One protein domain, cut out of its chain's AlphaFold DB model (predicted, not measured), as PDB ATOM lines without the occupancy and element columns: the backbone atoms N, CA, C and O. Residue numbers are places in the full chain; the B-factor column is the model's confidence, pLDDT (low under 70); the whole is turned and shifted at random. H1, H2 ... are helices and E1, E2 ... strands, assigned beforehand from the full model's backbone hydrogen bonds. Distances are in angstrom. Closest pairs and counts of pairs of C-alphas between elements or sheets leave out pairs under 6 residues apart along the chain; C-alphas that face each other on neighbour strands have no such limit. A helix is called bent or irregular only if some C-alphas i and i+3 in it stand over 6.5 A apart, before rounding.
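Overview. This is residues 47 to 162 of the 652 residues of the protein "uncharacterized protein LOC111464065 isoform X4" of Cucurbita moschata (UniProt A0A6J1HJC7). Going along the printed part, this is a loose, open arrangement with few contacts: a small two-stranded hairpin, E1 and E2, makes one end, a two-stranded ribbon, E3 and E4, follows it, and a loose group of three helices, H3, H4 and H5, makes the other end. H6 runs from H5 towards the ribbon, with short H2 near its last residue; H1 directly follows E3, and the chain then loops out through residues 73 to 82 before it returns as E4. The printed part has 116 residues, with six named helices and four named strands in the order E1 E2 E3 H1 E4 H2 H3 H4 H5 H6. Its two sheets have two strands each, both antiparallel, and the class is mixed, helices and strands. The whole is loose, with a radius of gyration of the C-alphas of 16.9 A and spans of 54 by 39 by 31 A.

Along the chain. Strand E1, residues 47 to 49, begins with C-alpha 47 at (192.242, 268.587, 164.761). E2 is residues 54 to 57, and E3, residues 61 to 65, is 13.0 A long from first to last C-alpha. H1, residues 66 to 72, is irregular: C-alphas 68 and 71 are 7.1 A apart. E4, residues 83 to 88, is 14.1 A long, with C-alpha 83 at (206.514, 258.701, 157.340). H2 is residues 91 to 94 and H3 is residues 105 to 110. H4, residues 114 to 123, is 15.0 A long, H5, residues 131 to 139, is 12.4 A, and H6, residues 149 to 158, is 14.5 A, ending with C-alpha 158 at (203.949, 257.385, 176.678).

Arrangement. E1 and E2 form a hairpin, antiparallel with 131 degrees between their directions; N 47 and O 56, at 2.8 A, are within hydrogen-bond range. E2 and E3 are apart. E3 and E4 are antiparallel, at 160 degrees; C-alphas 63 and 86 face each other at 4.6 A, and N 62 and O 87, at 2.9 A, are within hydrogen-bond range. The closest C-alphas of H1 and E4, those of Trp 66 and Ala 84, are 4.8 A apart. H1 and H4 are close but not clearly touching, at Phe 72 and Phe 123, whose C-alphas are 7.1 A apart. H2 and H6 are close but not clearly touching, with the C-alphas of Phe 94 and Cys 158 at 6.2 A. H3 and H4 are close but not clearly touching, with the C-alphas of Trp 108 and Arg 117 at 7.7 A; they run opposite ways at a shallow tilt of 33 degrees, only just short of steep. H3 and H5 only just touch, with 3 pairs of C-alphas within 8 A, the closest being Leu 105 and Glu 136 at 6.1 A; they run opposite ways at a steep tilt of 59 degrees. H4 and H5 are only just apart, their closest C-alphas being 8.4 A from each other. H5 and H6 only just touch, with 3 pairs of C-alphas within 8 A, the closest being Leu 138 and Leu 150 at 6.7 A; they run the same way at a steep tilt of 39 degrees. The closest C-alphas of E3 and H6 are those of Val 62 and Leu 157, at 7.9 A. In H3, H5 and H6 every O i to N i+4 pair is within hydrogen-bond range; H4 has 4 of 6, H1 has 1 of 3 with 2 of 4 O i to N i+3 pairs, and H2 is too short for an O i to N i+4 pair.

Size, cuts and confidence. The two C-alphas farthest apart, those of Arg 53 and Glu 129, are 55.2 A apart. The printed part has no cut, and no link is long. The mean pLDDT of the printed part is 84.5; residues 74 to 80 and 126 to 131 are under 70.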
ATOM      1  N   VAL A  47     193.316 268.162 163.852       93.12
ATOM      2  CA  VAL A  47     192.242 268.587 164.761       93.12
ATOM      3  C   VAL A  47     192.466 270.054 165.144       93.12
ATOM      4  O   VAL A  47     193.603 270.514 165.261       93.12
ATOM      5  N   TRP A  48     191.394 270.816 165.353       94.19
ATOM      6  CA  TRP A  48     191.495 272.194 165.839       94.19
ATOM      7  C   TRP A  48     191.751 272.235 167.355       94.19
ATOM      8  O   TRP A  48     190.893 271.854 168.151       94.19
ATOM      9  N   ASP A  49     192.917 272.732 167.775       90.94
ATOM     10  CA  ASP A  49     193.205 273.012 169.182       90.94
ATOM     11  C   ASP A  49     192.639 274.389 169.549       90.94
ATOM     12  O   ASP A  49     193.297 275.421 169.385       90.94
ATOM     13  N   GLY A  50     191.410 274.400 170.071       91.19
ATOM     14  CA  GLY A  50     190.734 275.619 170.520       91.19
ATOM     15  C   GLY A  50     191.498 276.398 171.600       91.19
ATOM     16  O   GLY A  50     191.386 277.622 171.647       91.19
ATOM     17  N   SER A  51     192.334 275.731 172.410       90.94
ATOM     18  CA  SER A  51     193.157 276.394 173.435       90.94
ATOM     19  C   SER A  51     194.342 277.159 172.837       90.94
ATOM     20  O   SER A  51     194.735 278.200 173.356       90.94
ATOM     21  N   LYS A  52     194.881 276.678 171.708       87.50
ATOM     22  CA  LYS A  52     196.004 277.297 170.982       87.50
ATOM     23  C   LYS A  52     195.576 278.059 169.723       87.50
ATOM     24  O   LYS A  52     196.443 278.571 169.018       87.50
ATOM     25  N   ARG A  53     194.267 278.102 169.434       91.94
ATOM     26  CA  ARG A  53     193.636 278.687 168.233       91.94
ATOM     27  C   ARG A  53     194.359 278.313 166.933       91.94
ATOM     28  O   ARG A  53     194.634 279.170 166.097       91.94
ATOM     29  N   ARG A  54     194.707 277.030 166.787       91.12
ATOM     30  CA  ARG A  54     195.434 276.518 165.619       91.12
ATOM     31  C   ARG A  54     195.085 275.066 165.323       91.12
ATOM     32  O   ARG A  54     194.720 274.312 166.223       91.12
ATOM     33  N   VAL A  55     195.298 274.655 164.080       90.75
ATOM     34  CA  VAL A  55     195.297 273.240 163.697       90.75
ATOM     35  C   VAL A  55     196.517 272.543 164.319       90.75
ATOM     36  O   VAL A  55     197.619 273.094 164.322       90.75
ATOM     37  N   VAL A  56     196.320 271.344 164.863       90.19
ATOM     38  CA  VAL A  56     197.375 270.446 165.359       90.19
ATOM     39  C   VAL A  56     197.084 269.017 164.918       90.19
ATOM     40  O   VAL A  56     195.931 268.657 164.690       90.19
ATOM     41  N   SER A  57     198.104 268.176 164.843       91.56
ATOM     42  CA  SER A  57     197.917 266.741 164.635       91.56
ATOM     43  C   SER A  57     197.169 266.107 165.816       91.56
ATOM     44  O   SER A  57     197.381 266.477 166.976       91.56
ATOM     45  N   LYS A  58     196.285 265.145 165.532       90.81
ATOM     46  CA  LYS A  58     195.555 264.365 166.541       90.81
ATOM     47  C   LYS A  58     196.575 263.741 167.504       90.81
ATOM     48  O   LYS A  58     197.598 263.211 167.077       90.81
ATOM     49  N   ARG A  59     196.326 263.834 168.816       86.50
ATOM     50  CA  ARG A  59     197.284 263.385 169.855       86.50
ATOM     51  C   ARG A  59     197.496 261.869 169.871       86.50
ATOM     52  O   ARG A  59     198.485 261.386 170.397       86.50
ATOM     53  N   GLU A  60     196.545 261.146 169.300       91.12
ATOM     54  CA  GLU A  60     196.267 259.727 169.538       91.12
ATOM     55  C   GLU A  60     196.711 258.929 168.315       91.12
ATOM     56  O   GLU A  60     195.986 258.090 167.789       91.12
ATOM     57  N   GLN A  61     197.878 259.316 167.798       92.31
ATOM     58  CA  GLN A  61     198.443 258.823 166.555       92.31
ATOM     59  C   GLN A  61     199.905 258.460 166.743       92.31
ATOM     60  O   GLN A  61     200.650 259.161 167.429       92.31
ATOM     61  N   VAL A  62     200.310 257.381 166.082       93.62
ATOM     62  CA  VAL A  62     201.685 256.889 166.036       93.62
ATOM     63  C   VAL A  62     202.165 256.895 164.591       93.62
ATOM     64  O   VAL A  62     201.560 256.275 163.720       93.62
ATOM     65  N   GLY A  63     203.268 257.600 164.340       93.12
ATOM     66  CA  GLY A  63     203.935 257.645 163.045       93.12
ATOM     67  C   GLY A  63     205.006 256.563 162.920       93.12
ATOM     68  O   GLY A  63     205.914 256.459 163.749       93.12
ATOM     69  N   LEU A  64     204.959 255.787 161.839       91.81
ATOM     70  CA  LEU A  64     206.022 254.853 161.470       91.81
ATOM     71  C   LEU A  64     206.904 255.493 160.392       91.81
ATOM     72  O   LEU A  64     206.419 255.801 159.307       91.81
ATOM     73  N   SER A  65     208.203 255.687 160.648       92.00
ATOM     74  CA  SER A  65     209.117 256.228 159.629       92.00
ATOM     75  C   SER A  65     209.561 255.164 158.622       92.00
ATOM     76  O   SER A  65     209.783 254.000 158.976       92.00
ATOM     77  N   TRP A  66     209.785 255.568 157.366       88.69
ATOM     78  CA  TRP A  66     210.327 254.668 156.336       88.69
ATOM     79  C   TRP A  66     211.670 254.050 156.736       88.69
ATOM     80  O   TRP A  66     211.966 252.926 156.340       88.69
ATOM     81  N   ARG A  67     212.475 254.732 157.565       88.00
ATOM     82  CA  ARG A  67     213.737 254.195 158.100       88.00
ATOM     83  C   ARG A  67     213.532 252.900 158.892       88.00
ATOM     84  O   ARG A  67     214.376 252.013 158.798       88.00
ATOM     85  N   LYS A  68     212.435 252.798 159.654       88.25
ATOM     86  CA  LYS A  68     212.078 251.609 160.447       88.25
ATOM     87  C   LYS A  68     211.456 250.504 159.586       88.25
ATOM     88  O   LYS A  68     211.754 249.341 159.820       88.25
ATOM     89  N   LEU A  69     210.637 250.857 158.589       86.75
ATOM     90  CA  LEU A  69     209.918 249.885 157.748       86.75
ATOM     91  C   LEU A  69     210.773 249.283 156.613       86.75
ATOM     92  O   LEU A  69     210.596 248.124 156.249       86.75
ATOM     93  N   ARG A  70     211.734 250.041 156.067       85.56
ATOM     94  CA  ARG A  70     212.551 249.651 154.898       85.56
ATOM     95  C   ARG A  70     213.259 248.279 154.969       85.56
ATOM     96  O   ARG A  70     213.417 247.689 153.906       85.56
ATOM     97  N   PRO A  71     213.687 247.731 156.126       86.06
ATOM     98  CA  PRO A  71     214.253 246.374 156.204       86.06
ATOM     99  C   PRO A  71     213.256 245.227 155.944       86.06
ATOM    100  O   PRO A  71     213.665 244.064 155.937       86.06
ATOM    101  N   PHE A  72     211.967 245.539 155.771       82.38
ATOM    102  CA  PHE A  72     210.871 244.571 155.664       82.38
ATOM    103  C   PHE A  72     210.014 244.742 154.396       82.38
ATOM    104  O   PHE A  72     209.029 244.031 154.249       82.38
ATOM    105  N   VAL A  73     210.348 245.676 153.497       79.31
ATOM    106  CA  VAL A  73     209.547 245.983 152.295       79.31
ATOM    107  C   VAL A  73     210.454 246.092 151.071       79.31
ATOM    108  O   VAL A  73     211.293 246.991 150.998       79.31
ATOM    109  N   ASP A  74     210.255 245.200 150.098       68.75
ATOM    110  CA  ASP A  74     211.079 245.119 148.883       68.75
ATOM    111  C   ASP A  74     210.845 246.297 147.918       68.75
ATOM    112  O   ASP A  74     211.768 246.753 147.242       68.75
ATOM    113  N   SER A  75     209.618 246.828 147.882       64.75
ATOM    114  CA  SER A  75     209.191 247.930 147.015       64.75
ATOM    115  C   SER A  75     208.815 249.180 147.823       64.75
ATOM    116  O   SER A  75     207.653 249.465 148.104       64.75
ATOM    117  N   VAL A  76     209.816 249.995 148.167       59.19
ATOM    118  CA  VAL A  76     209.558 251.360 148.656       59.19
ATOM    119  C   VAL A  76     209.018 252.192 147.490       59.19
ATOM    120  O   VAL A  76     209.767 252.532 146.576       59.19
ATOM    121  N   SER A  77     207.723 252.530 147.514       59.53
ATOM    122  CA  SER A  77     207.136 253.461 146.539       59.53
ATOM    123  C   SER A  77     207.922 254.777 146.544       59.53
ATOM    124  O   SER A  77     208.259 255.263 147.624       59.53
ATOM    125  N   ASN A  78     208.188 255.372 145.376       53.81
ATOM    126  CA  ASN A  78     209.068 256.545 145.232       53.81
ATOM    127  C   ASN A  78     208.430 257.875 145.709       53.81
ATOM    128  O   ASN A  78     208.561 258.919 145.074       53.81
ATOM    129  N   LYS A  79     207.693 257.834 146.822       59.88
ATOM    130  CA  LYS A  79     207.118 258.987 147.512       59.88
ATOM    131  C   LYS A  79     208.185 259.565 148.441       59.88
ATOM    132  O   LYS A  79     208.731 258.846 149.274       59.88
ATOM    133  N   HIS A  80     208.438 260.869 148.368       65.38
ATOM    134  CA  HIS A  80     209.383 261.568 149.254       65.38
ATOM    135  C   HIS A  80     208.866 261.756 150.700       65.38
ATOM    136  O   HIS A  80     209.297 262.675 151.399       65.38
ATOM    137  N   SER A  81     207.934 260.918 151.167       81.88
ATOM    138  CA  SER A  81     207.436 260.983 152.539       81.88
ATOM    139  C   SER A  81     208.501 260.484 153.520       81.88
ATOM    140  O   SER A  81     209.266 259.562 153.241       81.88
ATOM    141  N   ILE A  82     208.564 261.106 154.695       87.38
ATOM    142  CA  ILE A  82     209.427 260.659 155.801       87.38
ATOM    143  C   ILE A  82     208.721 259.550 156.602       87.38
ATOM    144  O   ILE A  82     209.330 258.546 156.986       87.38
ATOM    145  N   LEU A  83     207.412 259.718 156.804       90.88
ATOM    146  CA  LEU A  83     206.514 258.701 157.340       90.88
ATOM    147  C   LEU A  83     206.169 257.682 156.248       90.88
ATOM    148  O   LEU A  83     205.873 258.058 155.112       90.88
ATOM    149  N   ALA A  84     206.191 256.405 156.614       88.94
ATOM    150  CA  ALA A  84     205.592 255.326 155.846       88.94
ATOM    151  C   ALA A  84     204.088 255.244 156.127       88.94
ATOM    152  O   ALA A  84     203.291 255.234 155.193       88.94
ATOM    153  N   ASP A  85     203.711 255.256 157.408       89.56
ATOM    154  CA  ASP A  85     202.330 255.051 157.848       89.56
ATOM    155  C   ASP A  85     202.002 255.848 159.121       89.56
ATOM    156  O   ASP A  85     202.913 256.275 159.843       89.56
ATOM    157  N   VAL A  86     200.709 256.053 159.386       92.50
ATOM    158  CA  VAL A  86     200.180 256.710 160.590       92.50
ATOM    159  C   VAL A  86     198.979 255.925 161.112       92.50
ATOM    160  O   VAL A  86     197.956 255.813 160.441       92.50
ATOM    161  N   PHE A  87     199.091 255.426 162.341       90.44
ATOM    162  CA  PHE A  87     198.055 254.631 162.996       90.44
ATOM    163  C   PHE A  87     197.347 255.442 164.078       90.44
ATOM    164  O   PHE A  87     198.009 256.101 164.881       90.44
ATOM    165  N   ASP A  88     196.018 255.357 164.127       91.00
ATOM    166  CA  ASP A  88     195.233 255.763 165.294       91.00
ATOM    167  C   ASP A  88     195.425 254.749 166.433       91.00
ATOM    168  O   ASP A  88     195.414 253.540 166.201       91.00
ATOM    169  N   VAL A  89     195.578 255.241 167.662       89.75
ATOM    170  CA  VAL A  89     195.767 254.428 168.873       89.75
ATOM    171  C   VAL A  89     194.647 254.754 169.876       89.75
ATOM    172  O   VAL A  89     194.431 255.939 170.146       89.75
ATOM    173  N   PRO A  90     193.927 253.754 170.426       89.25
ATOM    174  CA  PRO A  90     192.916 253.958 171.468       89.25
ATOM    175  C   PRO A  90     193.432 254.781 172.661       89.25
ATOM    176  O   PRO A  90     194.600 254.671 173.042       89.25
ATOM    177  N   ARG A  91     192.565 255.617 173.251       84.88
ATOM    178  CA  ARG A  91     192.923 256.560 174.334       84.88
ATOM    179  C   ARG A  91     193.448 255.827 175.561       84.88
ATOM    180  O   ARG A  91     194.437 256.224 176.166       84.88
ATOM    181  N   GLU A  92     192.785 254.720 175.848       88.19
ATOM    182  CA  GLU A  92     192.926 253.848 177.000       88.19
ATOM    183  C   GLU A  92     194.370 253.333 177.122       88.19
ATOM    184  O   GLU A  92     194.912 253.255 178.220       88.19
ATOM    185  N   ILE A  93     195.045 253.086 175.992       85.50
ATOM    186  CA  ILE A  93     196.442 252.619 175.938       85.50
ATOM    187  C   ILE A  93     197.421 253.658 176.515       85.50
ATOM    188  O   ILE A  93     198.461 253.285 177.052       85.50
ATOM    189  N   PHE A  94     197.091 254.953 176.456       82.56
ATOM    190  CA  PHE A  94     197.888 256.023 177.069       82.56
ATOM    191  C   PHE A  94     197.566 256.245 178.559       82.56
ATOM    192  O   PHE A  94     198.285 256.990 179.226       82.56
ATOM    193  N   GLU A  95     196.505 255.620 179.078       84.06
ATOM    194  CA  GLU A  95     196.078 255.688 180.485       84.06
ATOM    195  C   GLU A  95     196.546 254.464 181.301       84.06
ATOM    196  O   GLU A  95     196.576 254.508 182.534       84.06
ATOM    197  N   LEU A  96     196.961 253.383 180.627       83.44
ATOM    198  CA  LEU A  96     197.553 252.198 181.250       83.44
ATOM    199  C   LEU A  96     198.876 252.516 181.968       83.44
ATOM    200  O   LEU A  96     199.718 253.272 181.484       83.44
ATOM    201  N   LYS A  97     199.092 251.871 183.123       80.00
ATOM    202  CA  LYS A  97     200.343 251.983 183.902       80.00
ATOM    203  C   LYS A  97     201.521 251.259 183.247       80.00
ATOM    204  O   LYS A  97     202.665 251.657 183.452       80.00
ATOM    205  N   ASN A  98     201.229 250.179 182.532       79.62
ATOM    206  CA  ASN A  98     202.144 249.405 181.706       79.62
ATOM    207  C   ASN A  98     201.336 248.660 180.629       79.62
ATOM    208  O   ASN A  98     200.117 248.522 180.729       79.62
ATOM    209  N   LEU A  99     202.014 248.174 179.595       83.56
ATOM    210  CA  LEU A  99     201.407 247.424 178.497       83.56
ATOM    211  C   LEU A  99     201.544 245.906 178.661       83.56
ATOM    212  O   LEU A  99     201.109 245.172 177.780       83.56
ATOM    213  N   SER A 100     202.099 245.413 179.773       80.62
ATOM    214  CA  SER A 100     202.319 243.976 180.013       80.62
ATOM    215  C   SER A 100     201.035 243.146 180.120       80.62
ATOM    216  O   SER A 100     201.092 241.936 179.942       80.62
ATOM    217  N   GLU A 101     199.882 243.770 180.379       78.62
ATOM    218  CA  GLU A 101     198.569 243.099 180.333       78.62
ATOM    219  C   GLU A 101     198.042 242.948 178.891       78.62
ATOM    220  O   GLU A 101     197.327 241.998 178.584       78.62
ATOM    221  N   VAL A 102     198.424 243.856 177.983       84.06
ATOM    222  CA  VAL A 102     197.973 243.893 176.574       84.06
ATOM    223  C   VAL A 102     198.959 243.185 175.638       84.06
ATOM    224  O   VAL A 102     198.570 242.605 174.629       84.06
ATOM    225  N   LEU A 103     200.249 243.238 175.961       85.62
ATOM    226  CA  LEU A 103     201.359 242.708 175.176       85.62
ATOM    227  C   LEU A 103     202.100 241.675 176.030       85.62
ATOM    228  O   LEU A 103     203.159 241.953 176.590       85.62
ATOM    229  N   SER A 104     201.497 240.491 176.142       87.31
ATOM    230  CA  SER A 104     201.991 239.362 176.935       87.31
ATOM    231  C   SER A 104     202.167 238.097 176.088       87.31
ATOM    232  O   SER A 104     201.607 237.966 174.994       87.31
ATOM    233  N   LEU A 105     202.918 237.125 176.622       86.94
ATOM    234  CA  LEU A 105     203.064 235.808 175.995       86.94
ATOM    235  C   LEU A 105     201.725 235.054 175.928       86.94
ATOM    236  O   LEU A 105     201.477 234.351 174.951       86.94
ATOM    237  N   GLU A 106     200.850 235.241 176.922       87.31
ATOM    238  CA  GLU A 106     199.490 234.696 176.908       87.31
ATOM    239  C   GLU A 106     198.693 235.281 175.739       87.31
ATOM    240  O   GLU A 106     198.205 234.517 174.913       87.31
ATOM    241  N   VAL A 107     198.652 236.610 175.584       88.94
ATOM    242  CA  VAL A 107     197.912 237.270 174.491       88.94
ATOM    243  C   VAL A 107     198.429 236.835 173.115       88.94
ATOM    244  O   VAL A 107     197.636 236.567 172.208       88.94
ATOM    245  N   TRP A 108     199.749 236.685 172.968       87.12
ATOM    246  CA  TRP A 108     200.365 236.136 171.756       87.12
ATOM    247  C   TRP A 108     199.914 234.694 171.456       87.12
ATOM    248  O   TRP A 108     199.770 234.320 170.288       87.12
ATOM    249  N   GLN A 109     199.674 233.873 172.482       86.00
ATOM    250  CA  GLN A 109     199.251 232.478 172.337       86.00
ATOM    251  C   GLN A 109     197.729 232.308 172.171       86.00
ATOM    252  O   GLN A 109     197.314 231.458 171.379       86.00
ATOM    253  N   THR A 110     196.905 233.110 172.852       88.19
ATOM    254  CA  THR A 110     195.445 232.913 172.949       88.19
ATOM    255  C   THR A 110     194.621 233.778 171.995       88.19
ATOM    256  O   THR A 110     193.667 233.270 171.411       88.19
ATOM    257  N   TYR A 111     194.975 235.056 171.806       87.50
ATOM    258  CA  TYR A 111     194.138 236.018 171.067       87.50
ATOM    259  C   TYR A 111     194.575 236.265 169.615       87.50
ATOM    260  O   TYR A 111     193.780 236.777 168.831       87.50
ATOM    261  N   LEU A 112     195.800 235.891 169.230       88.38
ATOM    262  CA  LEU A 112     196.266 235.981 167.840       88.38
ATOM    263  C   LEU A 112     196.020 234.677 167.075       88.38
ATOM    264  O   LEU A 112     196.427 233.598 167.517       88.38
ATOM    265  N   SER A 113     195.439 234.775 165.877       90.12
ATOM    266  CA  SER A 113     195.339 233.629 164.973       90.12
ATOM    267  C   SER A 113     196.719 233.172 164.492       90.12
ATOM    268  O   SER A 113     197.695 233.929 164.455       90.12
ATOM    269  N   GLU A 114     196.815 231.918 164.048       88.12
ATOM    270  CA  GLU A 114     198.064 231.393 163.494       88.12
ATOM    271  C   GLU A 114     198.527 232.160 162.243       88.12
ATOM    272  O   GLU A 114     199.727 232.351 162.054       88.12
ATOM    273  N   ASN A 115     197.603 232.686 161.432       89.12
ATOM    274  CA  ASN A 115     197.946 233.534 160.291       89.12
ATOM    275  C   ASN A 115     198.547 234.881 160.733       89.12
ATOM    276  O   ASN A 115     199.545 235.325 160.169       89.12
ATOM    277  N   GLU A 116     197.994 235.523 161.764       88.88
ATOM    278  CA  GLU A 116     198.544 236.770 162.316       88.88
ATOM    279  C   GLU A 116     199.922 236.543 162.936       88.88
ATOM    280  O   GLU A 116     200.859 237.271 162.604       88.88
ATOM    281  N   ARG A 117     200.097 235.467 163.720       88.00
ATOM    282  CA  ARG A 117     201.421 235.039 164.196       88.00
ATOM    283  C   ARG A 117     202.392 234.805 163.037       88.00
ATOM    284  O   ARG A 117     203.510 235.302 163.086       88.00
ATOM    285  N   ASN A 118     201.976 234.126 161.966       85.56
ATOM    286  CA  ASN A 118     202.802 233.884 160.773       85.56
ATOM    287  C   ASN A 118     203.158 235.155 159.986       85.56
ATOM    288  O   ASN A 118     204.211 235.202 159.349       85.56
ATOM    289  N   ASN A 119     202.327 236.197 160.038       85.12
ATOM    290  CA  ASN A 119     202.663 237.505 159.481       85.12
ATOM    291  C   ASN A 119     203.640 238.267 160.396       85.12
ATOM    292  O   ASN A 119     204.640 238.795 159.909       85.12
ATOM    293  N   LEU A 120     203.408 238.269 161.713       86.81
ATOM    294  CA  LEU A 120     204.248 238.955 162.703       86.81
ATOM    295  C   LEU A 120     205.638 238.303 162.860       86.81
ATOM    296  O   LEU A 120     206.634 239.016 162.980       86.81
ATOM    297  N   ARG A 121     205.735 236.971 162.727       83.75
ATOM    298  CA  ARG A 121     206.992 236.196 162.653       83.75
ATOM    299  C   ARG A 121     207.990 236.766 161.631       83.75
ATOM    300  O   ARG A 121     209.187 236.759 161.892       83.75
ATOM    301  N   ARG A 122     207.532 237.349 160.509       82.38
ATOM    302  CA  ARG A 122     208.407 237.936 159.461       82.38
ATOM    303  C   ARG A 122     209.211 239.164 159.917       82.38
ATOM    304  O   ARG A 122     210.169 239.553 159.240       82.38
ATOM    305  N   PHE A 123     208.817 239.780 161.031       83.88
ATOM    306  CA  PHE A 123     209.493 240.931 161.632       83.88
ATOM    307  C   PHE A 123     210.469 240.538 162.758       83.88
ATOM    308  O   PHE A 123     211.223 241.390 163.230       83.88
ATOM    309  N   LEU A 124     210.483 239.263 163.166       84.19
ATOM    310  CA  LEU A 124     211.394 238.712 164.171       84.19
ATOM    311  C   LEU A 124     212.750 238.295 163.547       84.19
ATOM    312  O   LEU A 124     212.867 238.199 162.321       84.19
ATOM    313  N   PRO A 125     213.798 238.051 164.361       80.62
ATOM    314  CA  PRO A 125     215.062 237.487 163.882       80.62
ATOM    315  C   PRO A 125     214.902 236.054 163.342       80.62
ATOM    316  O   PRO A 125     214.342 235.194 164.011       80.62
ATOM    317  N   GLU A 126     215.459 235.784 162.158       66.94
ATOM    318  CA  GLU A 126     215.344 234.499 161.432       66.94
ATOM    319  C   GLU A 126     216.299 233.396 161.968       66.94
ATOM    320  O   GLU A 126     216.268 232.268 161.490       66.94
ATOM    321  N   GLU A 127     217.171 233.708 162.940       57.59
ATOM    322  CA  GLU A 127     218.313 232.862 163.356       57.59
ATOM    323  C   GLU A 127     218.114 232.047 164.656       57.59
ATOM    324  O   GLU A 127     219.076 231.450 165.142       57.59
ATOM    325  N   GLN A 128     216.913 231.991 165.248       54.62
ATOM    326  CA  GLN A 128     216.670 231.195 166.465       54.62
ATOM    327  C   GLN A 128     215.523 230.194 166.300       54.62
ATOM    328  O   GLN A 128     214.373 230.565 166.104       54.62
ATOM    329  N   GLU A 129     215.849 228.912 166.484       55.41
ATOM    330  CA  GLU A 129     214.930 227.761 166.407       55.41
ATOM    331  C   GLU A 129     213.839 227.773 167.504       55.41
ATOM    332  O   GLU A 129     212.859 227.037 167.424       55.41
ATOM    333  N   ASN A 130     213.984 228.646 168.509       68.00
ATOM    334  CA  ASN A 130     213.126 228.756 169.688       68.00
ATOM    335  C   ASN A 130     212.337 230.079 169.701       68.00
ATOM    336  O   ASN A 130     212.517 230.898 170.604       68.00
ATOM    337  N   GLU A 131     211.452 230.302 168.722       69.12
ATOM    338  CA  GLU A 131     210.606 231.513 168.638       69.12
ATOM    339  C   GLU A 131     209.900 231.848 169.962       69.12
ATOM    340  O   GLU A 131     209.884 233.001 170.389       69.12
ATOM    341  N   ASN A 132     209.351 230.830 170.635       74.69
ATOM    342  CA  ASN A 132     208.658 230.994 171.911       74.69
ATOM    343  C   ASN A 132     209.577 231.595 172.981       74.69
ATOM    344  O   ASN A 132     209.137 232.485 173.694       74.69
ATOM    345  N   GLY A 133     210.851 231.189 173.037       82.00
ATOM    346  CA  GLY A 133     211.838 231.749 173.965       82.00
ATOM    347  C   GLY A 133     212.251 233.184 173.614       82.00
ATOM    348  O   GLY A 133     212.528 233.982 174.504       82.00
ATOM    349  N   VAL A 134     212.238 233.553 172.326       83.62
ATOM    350  CA  VAL A 134     212.449 234.949 171.892       83.62
ATOM    351  C   VAL A 134     211.285 235.836 172.342       83.62
ATOM    352  O   VAL A 134     211.514 236.948 172.816       83.62
ATOM    353  N   MET A 135     210.047 235.346 172.236       85.88
ATOM    354  CA  MET A 135     208.857 236.081 172.677       85.88
ATOM    355  C   MET A 135     208.721 236.108 174.203       85.88
ATOM    356  O   MET A 135     208.402 237.152 174.763       85.88
ATOM    357  N   GLU A 136     209.033 235.010 174.887       85.31
ATOM    358  CA  GLU A 136     209.104 234.929 176.348       85.31
ATOM    359  C   GLU A 136     210.105 235.951 176.903       85.31
ATOM    360  O   GLU A 136     209.725 236.768 177.738       85.31
ATOM    361  N   ALA A 137     211.325 236.020 176.361       86.44
ATOM    362  CA  ALA A 137     212.304 237.051 176.713       86.44
ATOM    363  C   ALA A 137     211.826 238.480 176.365       86.44
ATOM    364  O   ALA A 137     212.047 239.432 177.120       86.44
ATOM    365  N   LEU A 138     211.137 238.664 175.229       89.06
ATOM    366  CA  LEU A 138     210.606 239.970 174.823       89.06
ATOM    367  C   LEU A 138     209.563 240.498 175.814       89.06
ATOM    368  O   LEU A 138     209.672 241.655 176.226       89.06
ATOM    369  N   PHE A 139     208.607 239.658 176.216       88.00
ATOM    370  CA  PHE A 139     207.526 240.018 177.136       88.00
ATOM    371  C   PHE A 139     207.956 240.007 178.613       88.00
ATOM    372  O   PHE A 139     207.436 240.803 179.390       88.00
ATOM    373  N   SER A 140     208.953 239.201 178.998       84.44
ATOM    374  CA  SER A 140     209.511 239.176 180.367       84.44
ATOM    375  C   SER A 140     210.386 240.392 180.704       84.44
ATOM    376  O   SER A 140     210.807 240.557 181.846       84.44
ATOM    377  N   GLY A 141     210.666 241.261 179.726       83.31
ATOM    378  CA  GLY A 141     211.473 242.466 179.927       83.31
ATOM    379  C   GLY A 141     212.985 242.258 179.777       83.31
ATOM    380  O   GLY A 141     213.756 243.128 180.189       83.31
ATOM    381  N   ASP A 142     213.434 241.164 179.150       86.69
ATOM    382  CA  ASP A 142     214.862 240.839 179.049       86.69
ATOM    383  C   ASP A 142     215.664 241.805 178.168       86.69
ATOM    384  O   ASP A 142     215.172 242.464 177.246       86.69
ATOM    385  N   ASN A 143     216.964 241.881 178.455       88.19
ATOM    386  CA  ASN A 143     217.911 242.752 177.773       88.19
ATOM    387  C   ASN A 143     218.413 242.149 176.450       88.19
ATOM    388  O   ASN A 143     219.407 241.429 176.429       88.19
ATOM    389  N   PHE A 144     217.798 242.550 175.336       84.69
ATOM    390  CA  PHE A 144     218.303 242.254 173.991       84.69
ATOM    391  C   PHE A 144     219.561 243.080 173.682       84.69
ATOM    392  O   PHE A 144     220.670 242.553 173.591       84.69
ATOM    393  N   HIS A 145     219.409 244.400 173.537       82.56
ATOM    394  CA  HIS A 145     220.497 245.315 173.173       82.56
ATOM    395  C   HIS A 145     220.387 246.627 173.960       82.56
ATOM    396  O   HIS A 145     219.693 247.561 173.549       82.56
ATOM    397  N   PHE A 146     221.097 246.714 175.090       90.06
ATOM    398  CA  PHE A 146     221.087 247.863 176.011       90.06
ATOM    399  C   PHE A 146     219.677 248.172 176.552       90.06
ATOM    400  O   PHE A 146     219.180 249.291 176.421       90.06
ATOM    401  N   GLY A 147     218.999 247.153 177.078       89.00
ATOM    402  CA  GLY A 147     217.613 247.168 177.553       89.00
ATOM    403  C   GLY A 147     216.633 246.513 176.572       89.00
ATOM    404  O   GLY A 147     216.910 246.416 175.372       89.00
ATOM    405  N   ASN A 148     215.482 246.093 177.092       90.69
ATOM    406  CA  ASN A 148     214.398 245.457 176.345       90.69
ATOM    407  C   ASN A 148     213.804 246.367 175.248       90.69
ATOM    408  O   ASN A 148     213.760 247.589 175.398       90.69
ATOM    409  N   SER A 149     213.362 245.776 174.133       89.19
ATOM    410  CA  SER A 149     212.821 246.509 172.978       89.19
ATOM    411  C   SER A 149     211.378 246.989 173.174       89.19
ATOM    412  O   SER A 149     211.056 248.100 172.756       89.19
ATOM    413  N   LEU A 150     210.534 246.188 173.833       89.19
ATOM    414  CA  LEU A 150     209.139 246.509 174.134       89.19
ATOM    415  C   LEU A 150     209.054 247.656 175.151       89.19
ATOM    416  O   LEU A 150     208.453 248.681 174.847       89.19
ATOM    417  N   VAL A 151     209.779 247.562 176.272       88.62
ATOM    418  CA  VAL A 151     209.832 248.612 177.316       88.62
ATOM    419  C   VAL A 151     210.335 249.955 176.760       88.62
ATOM    420  O   VAL A 151     209.864 251.028 177.142       88.62
ATOM    421  N   LYS A 152     211.275 249.933 175.801       90.62
ATOM    422  CA  LYS A 152     211.715 251.146 175.084       90.62
ATOM    423  C   LYS A 152     210.634 251.718 174.174       90.62
ATOM    424  O   LYS A 152     210.528 252.940 174.066       90.62
ATOM    425  N   TRP A 153     209.881 250.865 173.484       90.56
ATOM    426  CA  TRP A 153     208.804 251.291 172.593       90.56
ATOM    427  C   TRP A 153     207.636 251.885 173.389       90.56
ATOM    428  O   TRP A 153     207.212 252.994 173.085       90.56
ATOM    429  N   GLU A 154     207.230 251.229 174.473       89.06
ATOM    430  CA  GLU A 154     206.277 251.709 175.481       89.06
ATOM    431  C   GLU A 154     206.701 253.072 176.055       89.06
ATOM    432  O   GLU A 154     205.971 254.056 175.945       89.06
ATOM    433  N   SER A 155     207.948 253.189 176.529       88.69
ATOM    434  CA  SER A 155     208.519 254.472 176.972       88.69
ATOM    435  C   SER A 155     208.489 255.551 175.877       88.69
ATOM    436  O   SER A 155     208.370 256.740 176.176       88.69
ATOM    437  N   SER A 156     208.596 255.164 174.601       90.81
ATOM    438  CA  SER A 156     208.516 256.081 173.452       90.81
ATOM    439  C   SER A 156     207.071 256.460 173.094       90.81
ATOM    440  O   SER A 156     206.844 257.542 172.553       90.81
ATOM    441  N   LEU A 157     206.101 255.593 173.396       88.62
ATOM    442  CA  LEU A 157     204.671 255.839 173.226       88.62
ATOM    443  C   LEU A 157     204.187 256.849 174.272       88.62
ATOM    444  O   LEU A 157     203.715 257.925 173.913       88.62
ATOM    445  N   CYS A 158     204.402 256.554 175.557       84.19
ATOM    446  CA  CYS A 158     203.949 257.385 176.678       84.19
ATOM    447  C   CYS A 158     204.641 258.762 176.731       84.19
ATOM    448  O   CYS A 158     204.057 259.731 177.209       84.19
ATOM    449  N   SER A 159     205.869 258.884 176.207       86.94
ATOM    450  CA  SER A 159     206.560 260.179 176.064       86.94
ATOM    451  C   SER A 159     206.163 260.974 174.812       86.94
ATOM    452  O   SER A 159     206.665 262.081 174.610       86.94
ATOM    453  N   GLY A 160     205.296 260.431 173.949       88.88
ATOM    454  CA  GLY A 160     204.899 261.058 172.684       88.88
ATOM    455  C   GLY A 160     205.987 261.061 171.603       88.88
ATOM    456  O   GLY A 160     205.777 261.627 170.535       88.88
ATOM    457  N   ALA A 161     207.132 260.405 171.821       91.06
ATOM    458  CA  ALA A 161     208.224 260.321 170.844       91.06
ATOM    459  C   ALA A 161     207.853 259.532 169.570       91.06
ATOM    460  O   ALA A 161     208.534 259.638 168.551       91.06
ATOM    461  N   LEU A 162     206.775 258.742 169.621       92.94
ATOM    462  CA  LEU A 162     206.187 258.052 168.468       92.94
ATOM    463  C   LEU A 162     205.118 258.870 167.721       92.94
ATOM    464  O   LEU A 162     204.632 258.415 166.687       92.94
TER     465      LEU A 162